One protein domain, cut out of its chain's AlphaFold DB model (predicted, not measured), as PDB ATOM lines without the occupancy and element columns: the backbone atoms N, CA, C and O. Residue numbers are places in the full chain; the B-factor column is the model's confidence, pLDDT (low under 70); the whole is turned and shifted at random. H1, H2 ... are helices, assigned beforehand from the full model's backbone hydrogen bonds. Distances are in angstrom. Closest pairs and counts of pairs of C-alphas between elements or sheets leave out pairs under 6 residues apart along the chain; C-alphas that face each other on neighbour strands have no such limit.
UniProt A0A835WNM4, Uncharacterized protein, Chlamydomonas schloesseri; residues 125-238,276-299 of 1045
ATOM      1  N   HIS A 125     -26.822  28.556  85.093       67.19
ATOM      2  CA  HIS A 125     -25.532  28.172  84.542       67.19
ATOM      3  C   HIS A 125     -25.597  28.345  83.019       67.19
ATOM      4  O   HIS A 125     -26.181  27.520  82.319       67.19
ATOM      5  N   VAL A 126     -25.024  29.435  82.512       73.12
ATOM      6  CA  VAL A 126     -24.952  29.728  81.073       73.12
ATOM      7  C   VAL A 126     -23.738  28.993  80.490       73.12
ATOM      8  O   VAL A 126     -22.664  29.063  81.095       73.12
ATOM      9  N   PRO A 127     -23.857  28.273  79.359       81.19
ATOM     10  CA  PRO A 127     -22.707  27.642  78.718       81.19
ATOM     11  C   PRO A 127     -21.703  28.688  78.218       81.19
ATOM     12  O   PRO A 127     -22.094  29.698  77.636       81.19
ATOM     13  N   LEU A 128     -20.410  28.436  78.430       85.56
ATOM     14  CA  LEU A 128     -19.329  29.279  77.913       85.56
ATOM     15  C   LEU A 128     -18.958  28.835  76.496       85.56
ATOM     16  O   LEU A 128     -18.409  27.739  76.304       85.56
ATOM     17  N   THR A 129     -19.229  29.691  75.506       91.00
ATOM     18  CA  THR A 129     -18.828  29.446  74.115       91.00
ATOM     19  C   THR A 129     -17.303  29.463  73.978       91.00
ATOM     20  O   THR A 129     -16.592  30.008  74.822       91.00
ATOM     21  N   LEU A 130     -16.768  28.898  72.892       91.81
ATOM     22  CA  LEU A 130     -15.325  28.963  72.618       91.81
ATOM     23  C   LEU A 130     -14.808  30.405  72.491       91.81
ATOM     24  O   LEU A 130     -13.630  30.652  72.735       91.81
ATOM     25  N   GLU A 131     -15.676  31.347  72.124       92.69
ATOM     26  CA  GLU A 131     -15.335  32.764  72.052       92.69
ATOM     27  C   GLU A 131     -15.366  33.422  73.442       92.69
ATOM     28  O   GLU A 131     -14.421  34.129  73.788       92.69
ATOM     29  N   ASP A 132     -16.345  33.093  74.299       90.69
ATOM     30  CA  ASP A 132     -16.333  33.542  75.699       90.69
ATOM     31  C   ASP A 132     -15.041  33.119  76.413       90.69
ATOM     32  O   ASP A 132     -14.422  33.922  77.113       90.69
ATOM     33  N   ARG A 133     -14.612  31.860  76.225       95.56
ATOM     34  CA  ARG A 133     -13.404  31.310  76.868       95.56
ATOM     35  C   ARG A 133     -12.152  32.085  76.449       95.56
ATOM     36  O   ARG A 133     -11.427  32.557  77.322       95.56
ATOM     37  N   LYS A 134     -11.952  32.323  75.145       95.25
ATOM     38  CA  LYS A 134     -10.844  33.152  74.627       95.25
ATOM     39  C   LYS A 134     -10.867  34.576  75.182       95.25
ATOM     40  O   LYS A 134      -9.821  35.115  75.533       95.25
ATOM     41  N   GLN A 135     -12.043  35.195  75.266       93.50
ATOM     42  CA  GLN A 135     -12.185  36.558  75.783       93.50
ATOM     43  C   GLN A 135     -11.864  36.634  77.282       93.50
ATOM     44  O   GLN A 135     -11.202  37.578  77.716       93.50
ATOM     45  N   LEU A 136     -12.241  35.620  78.067       94.44
ATOM     46  CA  LEU A 136     -11.859  35.496  79.477       94.44
ATOM     47  C   LEU A 136     -10.353  35.221  79.652       94.44
ATOM     48  O   LEU A 136      -9.719  35.820  80.523       94.44
ATOM     49  N   GLU A 137      -9.746  34.380  78.813       95.81
ATOM     50  CA  GLU A 137      -8.291  34.162  78.800       95.81
ATOM     51  C   GLU A 137      -7.524  35.449  78.463       95.81
ATOM     52  O   GLU A 137      -6.570  35.805  79.165       95.81
ATOM     53  N   LEU A 138      -7.978  36.197  77.452       94.31
ATOM     54  CA  LEU A 138      -7.424  37.492  77.057       94.31
ATOM     55  C   LEU A 138      -7.580  38.540  78.170       94.31
ATOM     56  O   LEU A 138      -6.614  39.235  78.491       94.31
ATOM     57  N   LEU A 139      -8.748  38.616  78.817       94.88
ATOM     58  CA  LEU A 139      -8.974  39.453  80.000       94.88
ATOM     59  C   LEU A 139      -7.987  39.101  81.121       94.88
ATOM     60  O   LEU A 139      -7.367  39.988  81.709       94.88
ATOM     61  N   ALA A 140      -7.783  37.812  81.399       95.06
ATOM     62  CA  ALA A 140      -6.854  37.362  82.427       95.06
ATOM     63  C   ALA A 140      -5.374  37.595  82.069       95.06
ATOM     64  O   ALA A 140      -4.556  37.808  82.968       95.06
ATOM     65  N   ALA A 141      -4.997  37.559  80.791       93.19
ATOM     66  CA  ALA A 141      -3.673  37.977  80.332       93.19
ATOM     67  C   ALA A 141      -3.477  39.496  80.499       93.19
ATOM     68  O   ALA A 141      -2.467  39.937  81.052       93.19
ATOM     69  N   ASN A 142      -4.476  40.287  80.106       93.25
ATOM     70  CA  ASN A 142      -4.471  41.745  80.213       93.25
ATOM     71  C   ASN A 142      -4.418  42.235  81.668       93.25
ATOM     72  O   ASN A 142      -3.653  43.153  81.955       93.25
ATOM     73  N   LEU A 143      -5.130  41.577  82.590       92.75
ATOM     74  CA  LEU A 143      -5.047  41.835  84.034       92.75
ATOM     75  C   LEU A 143      -3.608  41.707  84.564       92.75
ATOM     76  O   LEU A 143      -3.121  42.620  85.224       92.75
ATOM     77  N   VAL A 144      -2.900  40.615  84.245       91.50
ATOM     78  CA  VAL A 144      -1.504  40.410  84.699       91.50
ATOM     79  C   VAL A 144      -0.547  41.419  84.069       91.50
ATOM     80  O   VAL A 144       0.403  41.844  84.716       91.50
ATOM     81  N   ALA A 145      -0.809  41.839  82.832       89.81
ATOM     82  CA  ALA A 145      -0.028  42.869  82.158       89.81
ATOM     83  C   ALA A 145      -0.353  44.307  82.620       89.81
ATOM     84  O   ALA A 145       0.232  45.243  82.084       89.81
ATOM     85  N   GLY A 146      -1.320  44.511  83.528       87.19
ATOM     86  CA  GLY A 146      -1.836  45.840  83.893       87.19
ATOM     87  C   GLY A 146      -2.589  46.562  82.763       87.19
ATOM     88  O   GLY A 146      -2.980  47.712  82.914       87.19
ATOM     89  N   ARG A 147      -2.824  45.897  81.624       88.62
ATOM     90  CA  ARG A 147      -3.422  46.471  80.404       88.62
ATOM     91  C   ARG A 147      -4.925  46.228  80.347       88.62
ATOM     92  O   ARG A 147      -5.455  45.708  79.367       88.62
ATOM     93  N   ILE A 148      -5.613  46.598  81.419       80.44
ATOM     94  CA  ILE A 148      -7.072  46.695  81.436       80.44
ATOM     95  C   ILE A 148      -7.449  47.831  80.474       80.44
ATOM     96  O   ILE A 148      -7.121  48.987  80.723       80.44
ATOM     97  N   GLY A 149      -8.059  47.491  79.335       80.56
ATOM     98  CA  GLY A 149      -8.400  48.465  78.293       80.56
ATOM     99  C   GLY A 149      -9.509  49.438  78.710       80.56
ATOM    100  O   GLY A 149      -9.984  49.426  79.848       80.56
ATOM    101  N   ARG A 150      -9.990  50.262  77.767       80.62
ATOM    102  CA  ARG A 150     -11.245  51.011  77.973       80.62
ATOM    103  C   ARG A 150     -12.350  50.015  78.333       80.62
ATOM    104  O   ARG A 150     -12.518  49.017  77.635       80.62
ATOM    105  N   ARG A 151     -13.092  50.307  79.410       78.25
ATOM    106  CA  ARG A 151     -14.283  49.549  79.829       78.25
ATOM    107  C   ARG A 151     -15.171  49.303  78.602       78.25
ATOM    108  O   ARG A 151     -15.521  50.292  77.955       78.25
ATOM    109  N   PRO A 152     -15.528  48.047  78.270       76.94
ATOM    110  CA  PRO A 152     -16.436  47.797  77.165       76.94
ATOM    111  C   PRO A 152     -17.770  48.468  77.476       76.94
ATOM    112  O   PRO A 152     -18.245  48.432  78.614       76.94
ATOM    113  N   GLU A 153     -18.369  49.087  76.470       70.88
ATOM    114  CA  GLU A 153     -19.736  49.572  76.594       70.88
ATOM    115  C   GLU A 153     -20.677  48.365  76.711       70.88
ATOM    116  O   GLU A 153     -20.433  47.301  76.132       70.88
ATOM    117  N   ALA A 154     -21.706  48.491  77.550       55.25
ATOM    118  CA  ALA A 154     -22.751  47.480  77.621       55.25
ATOM    119  C   ALA A 154     -23.529  47.504  76.292       55.25
ATOM    120  O   ALA A 154     -23.738  48.594  75.753       55.25
ATOM    121  N   PRO A 155     -23.953  46.349  75.749       54.94
ATOM    122  CA  PRO A 155     -24.741  46.336  74.525       54.94
ATOM    123  C   PRO A 155     -26.039  47.120  74.751       54.94
ATOM    124  O   PRO A 155     -26.719  46.919  75.758       54.94
ATOM    125  N   GLU A 156     -26.386  48.022  73.828       45.66
ATOM    126  CA  GLU A 156     -27.563  48.896  73.975       45.66
ATOM    127  C   GLU A 156     -28.880  48.106  74.076       45.66
ATOM    128  O   GLU A 156     -29.868  48.595  74.627       45.66
ATOM    129  N   ARG A 157     -28.901  46.882  73.527       44.88
ATOM    130  CA  ARG A 157     -30.026  45.941  73.543       44.88
ATOM    131  C   ARG A 157     -29.501  44.501  73.603       44.88
ATOM    132  O   ARG A 157     -28.404  44.224  73.125       44.88
ATOM    133  N   GLY A 158     -30.318  43.588  74.128       47.31
ATOM    134  CA  GLY A 158     -30.024  42.150  74.175       47.31
ATOM    135  C   GLY A 158     -29.323  41.680  75.462       47.31
ATOM    136  O   GLY A 158     -29.029  42.486  76.347       47.31
ATOM    137  N   PRO A 159     -29.098  40.362  75.616       49.94
ATOM    138  CA  PRO A 159     -28.359  39.807  76.746       49.94
ATOM    139  C   PRO A 159     -26.871  40.159  76.647       49.94
ATOM    140  O   PRO A 159     -26.286  40.135  75.566       49.94
ATOM    141  N   VAL A 160     -26.227  40.405  77.787       65.44
ATOM    142  CA  VAL A 160     -24.765  40.539  77.840       65.44
ATOM    143  C   VAL A 160     -24.137  39.134  77.804       65.44
ATOM    144  O   VAL A 160     -24.469  38.326  78.678       65.44
ATOM    145  N   PRO A 161     -23.233  38.816  76.853       81.25
ATOM    146  CA  PRO A 161     -22.487  37.558  76.849       81.25
ATOM    147  C   PRO A 161     -21.756  37.314  78.181       81.25
ATOM    148  O   PRO A 161     -21.279  38.280  78.791       81.25
ATOM    149  N   PRO A 162     -21.622  36.058  78.650       82.81
ATOM    150  CA  PRO A 162     -20.944  35.756  79.909       82.81
ATOM    151  C   PRO A 162     -19.536  36.358  80.021       82.81
ATOM    152  O   PRO A 162     -19.197  36.889  81.081       82.81
ATOM    153  N   SER A 163     -18.743  36.350  78.944       89.81
ATOM    154  CA  SER A 163     -17.429  37.008  78.896       89.81
ATOM    155  C   SER A 163     -17.505  38.519  79.127       89.81
ATOM    156  O   SER A 163     -16.770  39.061  79.957       89.81
ATOM    157  N   GLN A 164     -18.411  39.212  78.434       87.69
ATOM    158  CA  GLN A 164     -18.576  40.663  78.515       87.69
ATOM    159  C   GLN A 164     -19.142  41.082  79.878       87.69
ATOM    160  O   GLN A 164     -18.669  42.064  80.449       87.69
ATOM    161  N   GLN A 165     -20.068  40.310  80.459       83.06
ATOM    162  CA  GLN A 165     -20.565  40.562  81.815       83.06
ATOM    163  C   GLN A 165     -19.451  40.376  82.850       83.06
ATOM    164  O   GLN A 165     -19.259  41.248  83.689       83.06
ATOM    165  N   LEU A 166     -18.656  39.303  82.765       88.06
ATOM    166  CA  LEU A 166     -17.512  39.101  83.667       88.06
ATOM    167  C   LEU A 166     -16.419  40.165  83.474       88.06
ATOM    168  O   LEU A 166     -15.756  40.546  84.437       88.06
ATOM    169  N   THR A 167     -16.269  40.700  82.261       90.31
ATOM    170  CA  THR A 167     -15.388  41.845  81.985       90.31
ATOM    171  C   THR A 167     -15.903  43.109  82.680       90.31
ATOM    172  O   THR A 167     -15.150  43.758  83.409       90.31
ATOM    173  N   LEU A 168     -17.193  43.435  82.533       83.44
ATOM    174  CA  LEU A 168     -17.849  44.549  83.234       83.44
ATOM    175  C   LEU A 168     -17.754  44.406  84.764       83.44
ATOM    176  O   LEU A 168     -17.446  45.383  85.445       83.44
ATOM    177  N   ASP A 169     -17.949  43.196  85.290       84.62
ATOM    178  CA  ASP A 169     -17.817  42.852  86.710       84.62
ATOM    179  C   ASP A 169     -16.386  43.084  87.233       84.62
ATOM    180  O   ASP A 169     -16.201  43.622  88.328       84.62
ATOM    181  N   VAL A 170     -15.363  42.712  86.452       91.62
ATOM    182  CA  VAL A 170     -13.947  42.964  86.773       91.62
ATOM    183  C   VAL A 170     -13.652  44.464  86.789       91.62
ATOM    184  O   VAL A 170     -13.114  44.955  87.782       91.62
ATOM    185  N   HIS A 171     -14.058  45.219  85.758       87.62
ATOM    186  CA  HIS A 171     -13.925  46.683  85.760       87.62
ATOM    187  C   HIS A 171     -14.619  47.314  86.972       87.62
ATOM    188  O   HIS A 171     -14.066  48.220  87.596       87.62
ATOM    189  N   ALA A 172     -15.807  46.821  87.333       77.38
ATOM    190  CA  ALA A 172     -16.562  47.327  88.466       77.38
ATOM    191  C   ALA A 172     -15.842  47.098  89.805       77.38
ATOM    192  O   ALA A 172     -15.808  47.989  90.651       77.38
ATOM    193  N   ILE A 173     -15.220  45.932  89.987       86.81
ATOM    194  CA  ILE A 173     -14.476  45.583  91.206       86.81
ATOM    195  C   ILE A 173     -13.173  46.378  91.336       86.81
ATOM    196  O   ILE A 173     -12.821  46.775  92.446       86.81
ATOM    197  N   LEU A 174     -12.483  46.652  90.230       91.31
ATOM    198  CA  LEU A 174     -11.249  47.443  90.240       91.31
ATOM    199  C   LEU A 174     -11.521  48.932  90.469       91.31
ATOM    200  O   LEU A 174     -10.885  49.541  91.328       91.31
ATOM    201  N   ALA A 175     -12.535  49.493  89.805       81.56
ATOM    202  CA  ALA A 175     -12.986  50.858  90.071       81.56
ATOM    203  C   ALA A 175     -13.479  51.029  91.522       81.56
ATOM    204  O   ALA A 175     -13.227  52.057  92.146       81.56
ATOM    205  N   ALA A 176     -14.132  50.008  92.090       75.31
ATOM    206  CA  ALA A 176     -14.530  49.994  93.495       75.31
ATOM    207  C   ALA A 176     -13.334  49.933  94.459       75.31
ATOM    208  O   ALA A 176     -13.323  50.653  95.458       75.31
ATOM    209  N   ALA A 177     -12.319  49.112  94.165       87.75
ATOM    210  CA  ALA A 177     -11.099  49.024  94.966       87.75
ATOM    211  C   ALA A 177     -10.348  50.365  94.993       87.75
ATOM    212  O   ALA A 177     -10.065  50.874  96.076       87.75
ATOM    213  N   ALA A 178     -10.128  50.978  93.825       85.19
ATOM    214  CA  ALA A 178      -9.486  52.286  93.701       85.19
ATOM    215  C   ALA A 178     -10.285  53.403  94.403       85.19
ATOM    216  O   ALA A 178      -9.722  54.160  95.190       85.19
ATOM    217  N   SER A 179     -11.609  53.462  94.203       73.94
ATOM    218  CA  SER A 179     -12.473  54.453  94.866       73.94
ATOM    219  C   SER A 179     -12.467  54.303  96.392       73.94
ATOM    220  O   SER A 179     -12.412  55.299  97.109       73.94
ATOM    221  N   THR A 180     -12.476  53.065  96.899       78.44
ATOM    222  CA  THR A 180     -12.392  52.800  98.346       78.44
ATOM    223  C   THR A 180     -11.008  53.149  98.890       78.44
ATOM    224  O   THR A 180     -10.889  53.677  99.991       78.44
ATOM    225  N   ALA A 181      -9.945  52.872  98.132       85.94
ATOM    226  CA  ALA A 181      -8.592  53.235  98.527       85.94
ATOM    227  C   ALA A 181      -8.431  54.751  98.672       85.94
ATOM    228  O   ALA A 181      -7.940  55.202  99.703       85.94
ATOM    229  N   ALA A 182      -8.913  55.523  97.693       80.06
ATOM    230  CA  ALA A 182      -8.901  56.981  97.739       80.06
ATOM    231  C   ALA A 182      -9.686  57.523  98.948       80.06
ATOM    232  O   ALA A 182      -9.143  58.312  99.719       80.06
ATOM    233  N   ALA A 183     -10.914  57.038  99.174       73.44
ATOM    234  CA  ALA A 183     -11.769  57.471 100.285       73.44
ATOM    235  C   ALA A 183     -11.154  57.233 101.682       73.44
ATOM    236  O   ALA A 183     -11.426  57.987 102.611       73.44
ATOM    237  N   PHE A 184     -10.300  56.214 101.831       81.81
ATOM    238  CA  PHE A 184      -9.611  55.888 103.087       81.81
ATOM    239  C   PHE A 184      -8.103  56.206 103.082       81.81
ATOM    240  O   PHE A 184      -7.386  55.736 103.968       81.81
ATOM    241  N   ALA A 185      -7.617  56.979 102.101       84.94
ATOM    242  CA  ALA A 185      -6.202  57.324 101.906       84.94
ATOM    243  C   ALA A 185      -5.241  56.110 101.958       84.94
ATOM    244  O   ALA A 185      -4.136  56.179 102.501       84.94
ATOM    245  N   LEU A 186      -5.673  54.968 101.414       85.38
ATOM    246  CA  LEU A 186      -4.909  53.721 101.407       85.38
ATOM    247  C   LEU A 186      -3.958  53.663 100.195       85.38
ATOM    248  O   LEU A 186      -4.391  53.944  99.076       85.38
ATOM    249  N   PRO A 187      -2.694  53.224 100.366       86.88
ATOM    250  CA  PRO A 187      -1.717  53.155  99.278       86.88
ATOM    251  C   PRO A 187      -1.998  51.949  98.367       86.88
ATOM    252  O   PRO A 187      -1.411  50.886  98.538       86.88
ATOM    253  N   TYR A 188      -2.951  52.084  97.444       89.19
ATOM    254  CA  TYR A 188      -3.406  50.995  96.569       89.19
ATOM    255  C   TYR A 188      -2.546  50.806  95.312       89.19
ATOM    256  O   TYR A 188      -2.348  49.668  94.887       89.19
ATOM    257  N   GLU A 189      -2.017  51.897  94.754       85.06
ATOM    258  CA  GLU A 189      -1.217  51.890  93.524       85.06
ATOM    259  C   GLU A 189       0.031  50.993  93.634       85.06
ATOM    260  O   GLU A 189       0.667  50.871  94.688       85.06
ATOM    261  N   GLY A 190       0.403  50.355  92.524       85.69
ATOM    262  CA  GLY A 190       1.575  49.482  92.459       85.69
ATOM    263  C   GLY A 190       1.296  48.073  92.990       85.69
ATOM    264  O   GLY A 190       0.498  47.333  92.415       85.69
ATOM    265  N   MET A 191       1.997  47.639  94.046       79.56
ATOM    266  CA  MET A 191       1.939  46.231  94.482       79.56
ATOM    267  C   MET A 191       0.551  45.752  94.961       79.56
ATOM    268  O   MET A 191       0.198  44.619  94.625       79.56
ATOM    269  N   PRO A 192      -0.257  46.524  95.717       82.00
ATOM    270  CA  PRO A 192      -1.574  46.054  96.166       82.00
ATOM    271  C   PRO A 192      -2.587  45.905  95.023       82.00
ATOM    272  O   PRO A 192      -3.293  44.895  94.966       82.00
ATOM    273  N   GLU A 193      -2.602  46.854  94.086       88.56
ATOM    274  CA  GLU A 193      -3.334  46.779  92.819       88.56
ATOM    275  C   GLU A 193      -2.907  45.555  91.995       88.56
ATOM    276  O   GLU A 193      -3.736  44.697  91.679       88.56
ATOM    277  N   ALA A 194      -1.604  45.393  91.733       88.75
ATOM    278  CA  ALA A 194      -1.069  44.241  91.004       88.75
ATOM    279  C   ALA A 194      -1.422  42.905  91.687       88.75
ATOM    280  O   ALA A 194      -1.753  41.921  91.020       88.75
ATOM    281  N   ALA A 195      -1.436  42.866  93.024       89.62
ATOM    282  CA  ALA A 195      -1.863  41.702  93.794       89.62
ATOM    283  C   ALA A 195      -3.376  41.429  93.699       89.62
ATOM    284  O   ALA A 195      -3.785  40.273  93.843       89.62
ATOM    285  N   LEU A 196      -4.226  42.435  93.462       91.81
ATOM    286  CA  LEU A 196      -5.640  42.224  93.133       91.81
ATOM    287  C   LEU A 196      -5.801  41.750  91.681       91.81
ATOM    288  O   LEU A 196      -6.528  40.785  91.440       91.81
ATOM    289  N   HIS A 197      -5.073  42.347  90.735       93.56
ATOM    290  CA  HIS A 197      -5.088  41.961  89.320       93.56
ATOM    291  C   HIS A 197      -4.650  40.502  89.126       93.56
ATOM    292  O   HIS A 197      -5.319  39.748  88.419       93.56
ATOM    293  N   ALA A 198      -3.602  40.057  89.825       92.31
ATOM    294  CA  ALA A 198      -3.152  38.665  89.820       92.31
ATOM    295  C   ALA A 198      -4.207  37.691  90.386       92.31
ATOM    296  O   ALA A 198      -4.454  36.640  89.791       92.31
ATOM    297  N   LYS A 199      -4.882  38.045  91.494       94.88
ATOM    298  CA  LYS A 199      -5.970  37.233  92.079       94.88
ATOM    299  C   LYS A 199      -7.166  37.115  91.135       94.88
ATOM    300  O   LYS A 199      -7.689  36.017  90.958       94.88
ATOM    301  N   LEU A 200      -7.594  38.224  90.528       93.31
ATOM    302  CA  LEU A 200      -8.705  38.229  89.573       93.31
ATOM    303  C   LEU A 200      -8.339  37.481  88.287       93.31
ATOM    304  O   LEU A 200      -9.137  36.680  87.821       93.31
ATOM    305  N   SER A 201      -7.120  37.646  87.766       95.38
ATOM    306  CA  SER A 201      -6.625  36.879  86.617       95.38
ATOM    307  C   SER A 201      -6.641  35.371  86.881       95.38
ATOM    308  O   SER A 201      -7.204  34.611  86.093       95.38
ATOM    309  N   SER A 202      -6.085  34.935  88.017       95.94
ATOM    310  CA  SER A 202      -6.092  33.527  88.425       95.94
ATOM    311  C   SER A 202      -7.517  32.976  88.540       95.94
ATOM    312  O   SER A 202      -7.781  31.873  88.063       95.94
ATOM    313  N   TYR A 203      -8.446  33.763  89.092       95.38
ATOM    314  CA  TYR A 203      -9.853  33.384  89.171       95.38
ATOM    315  C   TYR A 203     -10.517  33.284  87.787       95.38
ATOM    316  O   TYR A 203     -11.158  32.279  87.495       95.38
ATOM    317  N   ILE A 204     -10.326  34.276  86.912       95.62
ATOM    318  CA  ILE A 204     -10.921  34.309  85.569       95.62
ATOM    319  C   ILE A 204     -10.388  33.177  84.675       95.62
ATOM    320  O   ILE A 204     -11.184  32.568  83.970       95.62
ATOM    321  N   ARG A 205      -9.099  32.803  84.753       95.94
ATOM    322  CA  ARG A 205      -8.587  31.589  84.070       95.94
ATOM    323  C   ARG A 205      -9.262  30.318  84.578       95.94
ATOM    324  O   ARG A 205      -9.557  29.429  83.790       95.94
ATOM    325  N   GLY A 206      -9.527  30.251  85.884       94.44
ATOM    326  CA  GLY A 206     -10.302  29.166  86.481       94.44
ATOM    327  C   GLY A 206     -11.740  29.108  85.963       94.44
ATOM    328  O   GLY A 206     -12.253  28.018  85.768       94.44
ATOM    329  N   VAL A 207     -12.376  30.253  85.700       92.81
ATOM    330  CA  VAL A 207     -13.725  30.323  85.109       92.81
ATOM    331  C   VAL A 207     -13.713  29.988  83.612       92.81
ATOM    332  O   VAL A 207     -14.619  29.309  83.141       92.81
ATOM    333  N   ALA A 208     -12.688  30.407  82.865       93.50
ATOM    334  CA  ALA A 208     -12.558  30.145  81.429       93.50
ATOM    335  C   ALA A 208     -12.425  28.647  81.080       93.50
ATOM    336  O   ALA A 208     -12.773  28.247  79.971       93.50
ATOM    337  N   SER A 209     -11.961  27.813  82.018       93.44
ATOM    338  CA  SER A 209     -11.895  26.357  81.838       93.44
ATOM    339  C   SER A 209     -13.196  25.618  82.182       93.44
ATOM    340  O   SER A 209     -13.255  24.400  82.021       93.44
ATOM    341  N   TRP A 210     -14.245  26.311  82.643       92.75
ATOM    342  CA  TRP A 210     -15.548  25.702  82.926       92.75
ATOM    343  C   TRP A 210     -16.428  25.641  81.673       92.75
ATOM    344  O   TRP A 210     -16.435  26.557  80.855       92.75
ATOM    345  N   ASP A 211     -17.248  24.595  81.552       88.75
ATOM    346  CA  ASP A 211     -18.208  24.497  80.446       88.75
ATOM    347  C   ASP A 211     -19.467  25.345  80.650       88.75
ATOM    348  O   ASP A 211     -20.091  25.771  79.678       88.75
ATOM    349  N   THR A 212     -19.826  25.635  81.903       86.81
ATOM    350  CA  THR A 212     -20.924  26.546  82.249       86.81
ATOM    351  C   THR A 212     -20.537  27.455  83.410       86.81
ATOM    352  O   THR A 212     -19.837  27.042  84.339       86.81
ATOM    353  N   VAL A 213     -21.045  28.684  83.401       83.56
ATOM    354  CA  VAL A 213     -20.767  29.700  84.418       83.56
ATOM    355  C   VAL A 213     -22.053  30.309  84.966       83.56
ATOM    356  O   VAL A 213     -23.014  30.540  84.237       83.56
ATOM    357  N   CYS A 214     -22.054  30.628  86.259       80.31
ATOM    358  CA  CYS A 214     -23.004  31.574  86.832       80.31
ATOM    359  C   CYS A 214     -22.270  32.880  87.129       80.31
ATOM    360  O   CYS A 214     -21.533  32.982  88.116       80.31
ATOM    361  N   THR A 215     -22.482  33.889  86.283       74.62
ATOM    362  CA  THR A 215     -21.854  35.214  86.412       74.62
ATOM    363  C   THR A 215     -22.100  35.828  87.794       74.62
ATOM    364  O   THR A 215     -21.182  36.359  88.410       74.62
ATOM    365  N   GLN A 216     -23.296  35.642  88.367       64.12
ATOM    366  CA  GLN A 216     -23.637  36.141  89.704       64.12
ATOM    367  C   GLN A 216     -22.809  35.499  90.836       64.12
ATOM    368  O   GLN A 216     -22.488  36.182  91.815       64.12
ATOM    369  N   ASP A 217     -22.480  34.206  90.752       72.44
ATOM    370  CA  ASP A 217     -21.635  33.532  91.752       72.44
ATOM    371  C   ASP A 217     -20.150  33.865  91.532       72.44
ATOM    372  O   ASP A 217     -19.429  34.096  92.509       72.44
ATOM    373  N   CYS A 218     -19.720  34.057  90.281       79.50
ATOM    374  CA  CYS A 218     -18.411  34.631  89.963       79.50
ATOM    375  C   CYS A 218     -18.246  36.048  90.529       79.50
ATOM    376  O   CYS A 218     -17.260  36.318  91.213       79.50
ATOM    377  N   PHE A 219     -19.233  36.934  90.374       78.88
ATOM    378  CA  PHE A 219     -19.201  38.272  90.969       78.88
ATOM    379  C   PHE A 219     -19.114  38.241  92.505       78.88
ATOM    380  O   PHE A 219     -18.414  39.053  93.115       78.88
ATOM    381  N   LYS A 220     -19.781  37.287  93.173       75.44
ATOM    382  CA  LYS A 220     -19.636  37.084  94.632       75.44
ATOM    383  C   LYS A 220     -18.217  36.649  94.999       75.44
ATOM    384  O   LYS A 220     -17.666  37.168  95.970       75.44
ATOM    385  N   ALA A 221     -17.620  35.732  94.237       81.00
ATOM    386  CA  ALA A 221     -16.248  35.282  94.452       81.00
ATOM    387  C   ALA A 221     -15.237  36.422  94.241       81.00
ATOM    388  O   ALA A 221     -14.414  36.679  95.121       81.00
ATOM    389  N   MET A 222     -15.352  37.172  93.144       87.06
ATOM    390  CA  MET A 222     -14.477  38.306  92.840       87.06
ATOM    391  C   MET A 222     -14.618  39.438  93.870       87.06
ATOM    392  O   MET A 222     -13.604  39.928  94.369       87.06
ATOM    393  N   ARG A 223     -15.839  39.784  94.314       83.50
ATOM    394  CA  ARG A 223     -16.031  40.714  95.448       83.50
ATOM    395  C   ARG A 223     -15.375  40.209  96.733       83.50
ATOM    396  O   ARG A 223     -14.770  40.994  97.453       83.50
ATOM    397  N   LYS A 224     -15.440  38.906  97.024       82.94
ATOM    398  CA  LYS A 224     -14.777  38.311  98.201       82.94
ATOM    399  C   LYS A 224     -13.245  38.402  98.113       82.94
ATOM    400  O   LYS A 224     -12.602  38.556  99.149       82.94
ATOM    401  N   LEU A 225     -12.664  38.345  96.909       88.62
ATOM    402  CA  LEU A 225     -11.229  38.575  96.669       88.62
ATOM    403  C   LEU A 225     -10.843  40.054  96.843       88.62
ATOM    404  O   LEU A 225      -9.852  40.348  97.517       88.62
ATOM    405  N   GLY A 226     -11.641  40.974  96.294       87.50
ATOM    406  CA  GLY A 226     -11.450  42.418  96.456       87.50
ATOM    407  C   GLY A 226     -11.563  42.859  97.916       87.50
ATOM    408  O   GLY A 226     -10.612  43.424  98.450       87.50
ATOM    409  N   ARG A 227     -12.643  42.470  98.613       87.06
ATOM    410  CA  ARG A 227     -12.871  42.786 100.036       87.06
ATOM    411  C   ARG A 227     -11.694  42.343 100.902       87.06
ATOM    412  O   ARG A 227     -11.144  43.162 101.627       87.06
ATOM    413  N   LYS A 228     -11.260  41.082 100.772       89.81
ATOM    414  CA  LYS A 228     -10.086  40.561 101.495       89.81
ATOM    415  C   LYS A 228      -8.810  41.350 101.207       89.81
ATOM    416  O   LYS A 228      -7.943  41.449 102.069       89.81
ATOM    417  N   THR A 229      -8.671  41.882  99.995       89.62
ATOM    418  CA  THR A 229      -7.498  42.670  99.604       89.62
ATOM    419  C   THR A 229      -7.560  44.080 100.195       89.62
ATOM    420  O   THR A 229      -6.548  44.536 100.715       89.62
ATOM    421  N   MET A 230      -8.738  44.712 100.257       89.69
ATOM    422  CA  MET A 230      -8.932  45.989 100.958       89.69
ATOM    423  C   MET A 230      -8.789  45.858 102.484       89.69
ATOM    424  O   MET A 230      -8.150  46.699 103.109       89.69
ATOM    425  N   GLU A 231      -9.296  44.776 103.087       88.50
ATOM    426  CA  GLU A 231      -9.070  44.445 104.505       88.50
ATOM    427  C   GLU A 231      -7.572  44.261 104.802       88.50
ATOM    428  O   GLU A 231      -7.059  44.810 105.778       88.50
ATOM    429  N   SER A 232      -6.851  43.541 103.933       89.44
ATOM    430  CA  SER A 232      -5.400  43.350 104.043       89.44
ATOM    431  C   SER A 232      -4.618  44.650 103.851       89.44
ATOM    432  O   SER A 232      -3.635  44.866 104.557       89.44
ATOM    433  N   LEU A 233      -5.035  45.517 102.924       89.00
ATOM    434  CA  LEU A 233      -4.403  46.814 102.680       89.00
ATOM    435  C   LEU A 233      -4.614  47.761 103.868       89.00
ATOM    436  O   LEU A 233      -3.665  48.377 104.338       89.00
ATOM    437  N   CYS A 234      -5.826  47.803 104.420       90.00
ATOM    438  CA  CYS A 234      -6.151  48.542 105.639       90.00
ATOM    439  C   CYS A 234      -5.342  48.065 106.862       90.00
ATOM    440  O   CYS A 234      -4.942  48.880 107.693       90.00
ATOM    441  N   ALA A 235      -5.077  46.759 106.979       88.00
ATOM    442  CA  ALA A 235      -4.236  46.212 108.043       88.00
ATOM    443  C   ALA A 235      -2.742  46.556 107.859       88.00
ATOM    444  O   ALA A 235      -2.060  46.868 108.841       88.00
ATOM    445  N   ALA A 236      -2.255  46.512 106.613       86.38
ATOM    446  CA  ALA A 236      -0.861  46.761 106.243       86.38
ATOM    447  C   ALA A 236      -0.486  48.250 106.147       86.38
ATOM    448  O   ALA A 236       0.689  48.580 106.301       86.38
ATOM    449  N   ALA A 237      -1.453  49.145 105.912       85.62
ATOM    450  CA  ALA A 237      -1.227  50.586 105.807       85.62
ATOM    451  C   ALA A 237      -0.445  51.099 107.031       85.62
ATOM    452  O   ALA A 237      -0.836  50.793 108.164       85.62
ATOM    453  N   PRO A 238       0.659  51.848 106.852       77.44
ATOM    454  CA  PRO A 238       1.505  52.262 107.966       77.44
ATOM    455  C   PRO A 238       0.691  53.027 109.013       77.44
ATOM    456  O   PRO A 238      -0.269  53.730 108.698       77.44
ATOM    457  N   PRO A 276      -9.021  53.645 109.977       77.88
ATOM    458  CA  PRO A 276     -10.331  53.147 109.599       77.88
ATOM    459  C   PRO A 276     -10.403  51.661 109.951       77.88
ATOM    460  O   PRO A 276      -9.480  50.892 109.680       77.88
ATOM    461  N   LYS A 277     -11.471  51.252 110.638       84.94
ATOM    462  CA  LYS A 277     -11.621  49.858 111.077       84.94
ATOM    463  C   LYS A 277     -11.710  48.975 109.818       84.94
ATOM    464  O   LYS A 277     -12.515  49.304 108.948       84.94
ATOM    465  N   PRO A 278     -11.005  47.829 109.708       82.38
ATOM    466  CA  PRO A 278     -11.073  46.985 108.507       82.38
ATOM    467  C   PRO A 278     -12.501  46.568 108.116       82.38
ATOM    468  O   PRO A 278     -12.805  46.466 106.933       82.38
ATOM    469  N   LYS A 279     -13.410  46.422 109.097       72.50
ATOM    470  CA  LYS A 279     -14.854  46.214 108.865       72.50
ATOM    471  C   LYS A 279     -15.529  47.375 108.107       72.50
ATOM    472  O   LYS A 279     -16.393  47.114 107.280       72.50
ATOM    473  N   ALA A 280     -15.141  48.627 108.364       70.06
ATOM    474  CA  ALA A 280     -15.680  49.810 107.687       70.06
ATOM    475  C   ALA A 280     -15.167  49.909 106.243       70.06
ATOM    476  O   ALA A 280     -15.971  50.013 105.321       70.06
ATOM    477  N   VAL A 281     -13.855  49.734 106.030       76.00
ATOM    478  CA  VAL A 281     -13.262  49.647 104.679       76.00
ATOM    479  C   VAL A 281     -13.888  48.493 103.880       76.00
ATOM    480  O   VAL A 281     -14.143  48.625 102.686       76.00
ATOM    481  N   ALA A 282     -14.208  47.373 104.537       70.19
ATOM    482  CA  ALA A 282     -14.924  46.259 103.922       70.19
ATOM    483  C   ALA A 282     -16.392  46.572 103.575       70.19
ATOM    484  O   ALA A 282     -16.853  46.106 102.531       70.19
ATOM    485  N   LYS A 283     -17.124  47.334 104.407       65.38
ATOM    486  CA  LYS A 283     -18.496  47.795 104.105       65.38
ATOM    487  C   LYS A 283     -18.476  48.724 102.889       65.38
ATOM    488  O   LYS A 283     -19.122  48.414 101.892       65.38
ATOM    489  N   ALA A 284     -17.630  49.753 102.923       66.38
ATOM    490  CA  ALA A 284     -17.451  50.704 101.828       66.38
ATOM    491  C   ALA A 284     -17.000  50.034 100.519       66.38
ATOM    492  O   ALA A 284     -17.593  50.280  99.478       66.38
ATOM    493  N   PHE A 285     -16.040  49.100 100.547       76.06
ATOM    494  CA  PHE A 285     -15.667  48.344  99.343       76.06
ATOM    495  C   PHE A 285     -16.845  47.555  98.752       76.06
ATOM    496  O   PHE A 285     -17.035  47.506  97.535       76.06
ATOM    497  N   MET A 286     -17.649  46.915  99.605       68.69
ATOM    498  CA  MET A 286     -18.811  46.151  99.151       68.69
ATOM    499  C   MET A 286     -19.896  47.056  98.554       68.69
ATOM    500  O   MET A 286     -20.547  46.630  97.597       68.69
ATOM    501  N   ALA A 287     -20.047  48.277  99.068       54.00
ATOM    502  CA  ALA A 287     -20.942  49.301  98.545       54.00
ATOM    503  C   ALA A 287     -20.424  49.912  97.226       54.00
ATOM    504  O   ALA A 287     -21.129  49.882  96.216       54.00
ATOM    505  N   ALA A 288     -19.138  50.265  97.159       61.88
ATOM    506  CA  ALA A 288     -18.442  50.694  95.946       61.88
ATOM    507  C   ALA A 288     -18.572  49.668  94.796       61.88
ATOM    508  O   ALA A 288     -18.827  50.026  93.643       61.88
ATOM    509  N   CYS A 289     -18.475  48.362  95.085       61.50
ATOM    510  CA  CYS A 289     -18.738  47.314  94.090       61.50
ATOM    511  C   CYS A 289     -20.194  47.278  93.608       61.50
ATOM    512  O   CYS A 289     -20.451  46.877  92.472       61.50
ATOM    513  N   LEU A 290     -21.147  47.643  94.466       53.50
ATOM    514  CA  LEU A 290     -22.564  47.679  94.124       53.50
ATOM    515  C   LEU A 290     -22.900  48.908  93.270       53.50
ATOM    516  O   LEU A 290     -23.602  48.722  92.278       53.50
ATOM    517  N   MET A 291     -22.318  50.092  93.520       53.69
ATOM    518  CA  MET A 291     -22.475  51.227  92.587       53.69
ATOM    519  C   MET A 291     -21.846  50.958  91.221       53.69
ATOM    520  O   MET A 291     -22.393  51.341  90.191       53.69
ATOM    521  N   GLN A 292     -20.688  50.303  91.163       61.84
ATOM    522  CA  GLN A 292     -20.040  50.091  89.869       61.84
ATOM    523  C   GLN A 292     -20.787  49.066  88.990       61.84
ATOM    524  O   GLN A 292     -20.802  49.229  87.765       61.84
ATOM    525  N   LEU A 293     -21.498  48.097  89.597       58.25
ATOM    526  CA  LEU A 293     -22.542  47.313  88.915       58.25
ATOM    527  C   LEU A 293     -23.809  48.124  88.625       58.25
ATOM    528  O   LEU A 293     -24.393  47.977  87.550       58.25
ATOM    529  N   SER A 294     -24.236  49.004  89.536       50.56
ATOM    530  CA  SER A 294     -25.387  49.883  89.300       50.56
ATOM    531  C   SER A 294     -25.145  50.848  88.130       50.56
ATOM    532  O   SER A 294     -26.101  51.321  87.529       50.56
ATOM    533  N   ARG A 295     -23.892  51.026  87.698       54.25
ATOM    534  CA  ARG A 295     -23.486  51.722  86.462       54.25
ATOM    535  C   ARG A 295     -23.185  50.791  85.269       54.25
ATOM    536  O   ARG A 295     -22.857  51.286  84.201       54.25
ATOM    537  N   ALA A 296     -23.244  49.464  85.435       47.72
ATOM    538  CA  ALA A 296     -22.870  48.475  84.410       47.72
ATOM    539  C   ALA A 296     -24.046  47.889  83.618       47.72
ATOM    540  O   ALA A 296     -23.886  47.586  82.441       47.72
ATOM    541  N   HIS A 297     -25.198  47.685  84.258       49.84
ATOM    542  CA  HIS A 297     -26.360  47.093  83.591       49.84
ATOM    543  C   HIS A 297     -27.030  48.086  82.622       49.84
ATOM    544  O   HIS A 297     -27.026  49.295  82.866       49.84
ATOM    545  N   ALA A 298     -27.625  47.574  81.542       48.31
ATOM    546  CA  ALA A 298     -28.468  48.368  80.652       48.31
ATOM    547  C   ALA A 298     -29.730  48.869  81.387       48.31
ATOM    548  O   ALA A 298     -30.144  48.294  82.397       48.31
ATOM    549  N   GLU A 299     -30.337  49.954  80.898       51.66
ATOM    550  CA  GLU A 299     -31.570  50.493  81.495       51.66
ATOM    551  C   GLU A 299     -32.752  49.538  81.288       51.66
ATOM    552  O   GLU A 299     -33.504  49.281  82.229       51.66
TER     553      GLU A 299
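This is residues 125 to 238 and 276 to 299 of the 1045 residues of an uncharacterized protein of Chlamydomonas schloesseri (UniProt A0A835WNM4). Five helices form a bundle, with H2 nearest the middle and H1, H3, H4 and H5 following one another in contact round it. H1, H2 and H4 run one way, H3 and H5 the opposite way; H5 is the most slanted against H2, and the long link of residues 145 to 161 folds back from H1 to H2 along the outside. The printed part has 138 residues, with five named helices, H1 to H5 in order along the chain, and no named strand; the class is all helix. It is compact, with a radius of gyration of the C-alphas of 14.8 A and spans of 46, 31 and 25 A.

H1 is residues 130 to 144, 21.6 A from first to last C-alpha, and begins at C-alpha 130 at (-15.325, 28.963, 72.618). H2 is residues 162 to 183, 31.2 A long, and begins at C-alpha 162 at (-20.944, 35.756, 79.909). H3 is residues 191 to 208, 25.3 A, and H4 is residues 215 to 236, 31.1 A. H5 is residues 278 to 294, 24.1 A, and ends at C-alpha 294 at (-25.387, 49.883, 89.300).

H2 and H4 are the hub, each touching three other helices. They touch each other at a shallow tilt of 22 degrees, the same way, with the C-alphas of Asp 169 and Phe 219 closest at 6.4 A. H2 touches H1 with residues 162 to 167 alone, closest at the C-alphas of Asp 132 and Ser 163, 4.8 A. H2 touches H5 at a steep tilt of 44 degrees, opposite ways; the C-alphas of Ala 172 and Gln 292 are closest, at 4.7 A. H4 touches H5 at 36 degrees, only just steep, with the C-alphas of Glu 231 and Pro 278 closest at 5.1 A. H3 and H4 form a helical hairpin, closest at the C-alphas of Leu 200 and Met 222, 6.6 A. H1 and H3 touch at a shallow tilt of 15 degrees, opposite ways; the C-alphas of Ala 140 and Ser 201 are closest, at 4.2 A. H2 and H3 are close but not clearly touching, while H1 and H4, H1 and H5, and H3 and H5 are apart. In H2, H3, H4 and H5 every O i to N i+4 pair is within hydrogen-bond range; in H1, 10 of 11 are.

The C-alphas farthest apart are those of Gly 158 and Pro 238, 47.3 A. Residues 239 to 275 are not printed, and C-alphas 238 and 276 are 12.0 A apart across this cut. The link from H1 to H2 is long, with 17 residues. Residues 126 to 127 pair with residues 212 to 213, antiparallel. Mean pLDDT of the printed part is 80.6; 25 residues are under 70, among them residues 154 to 160 and 286 to 299.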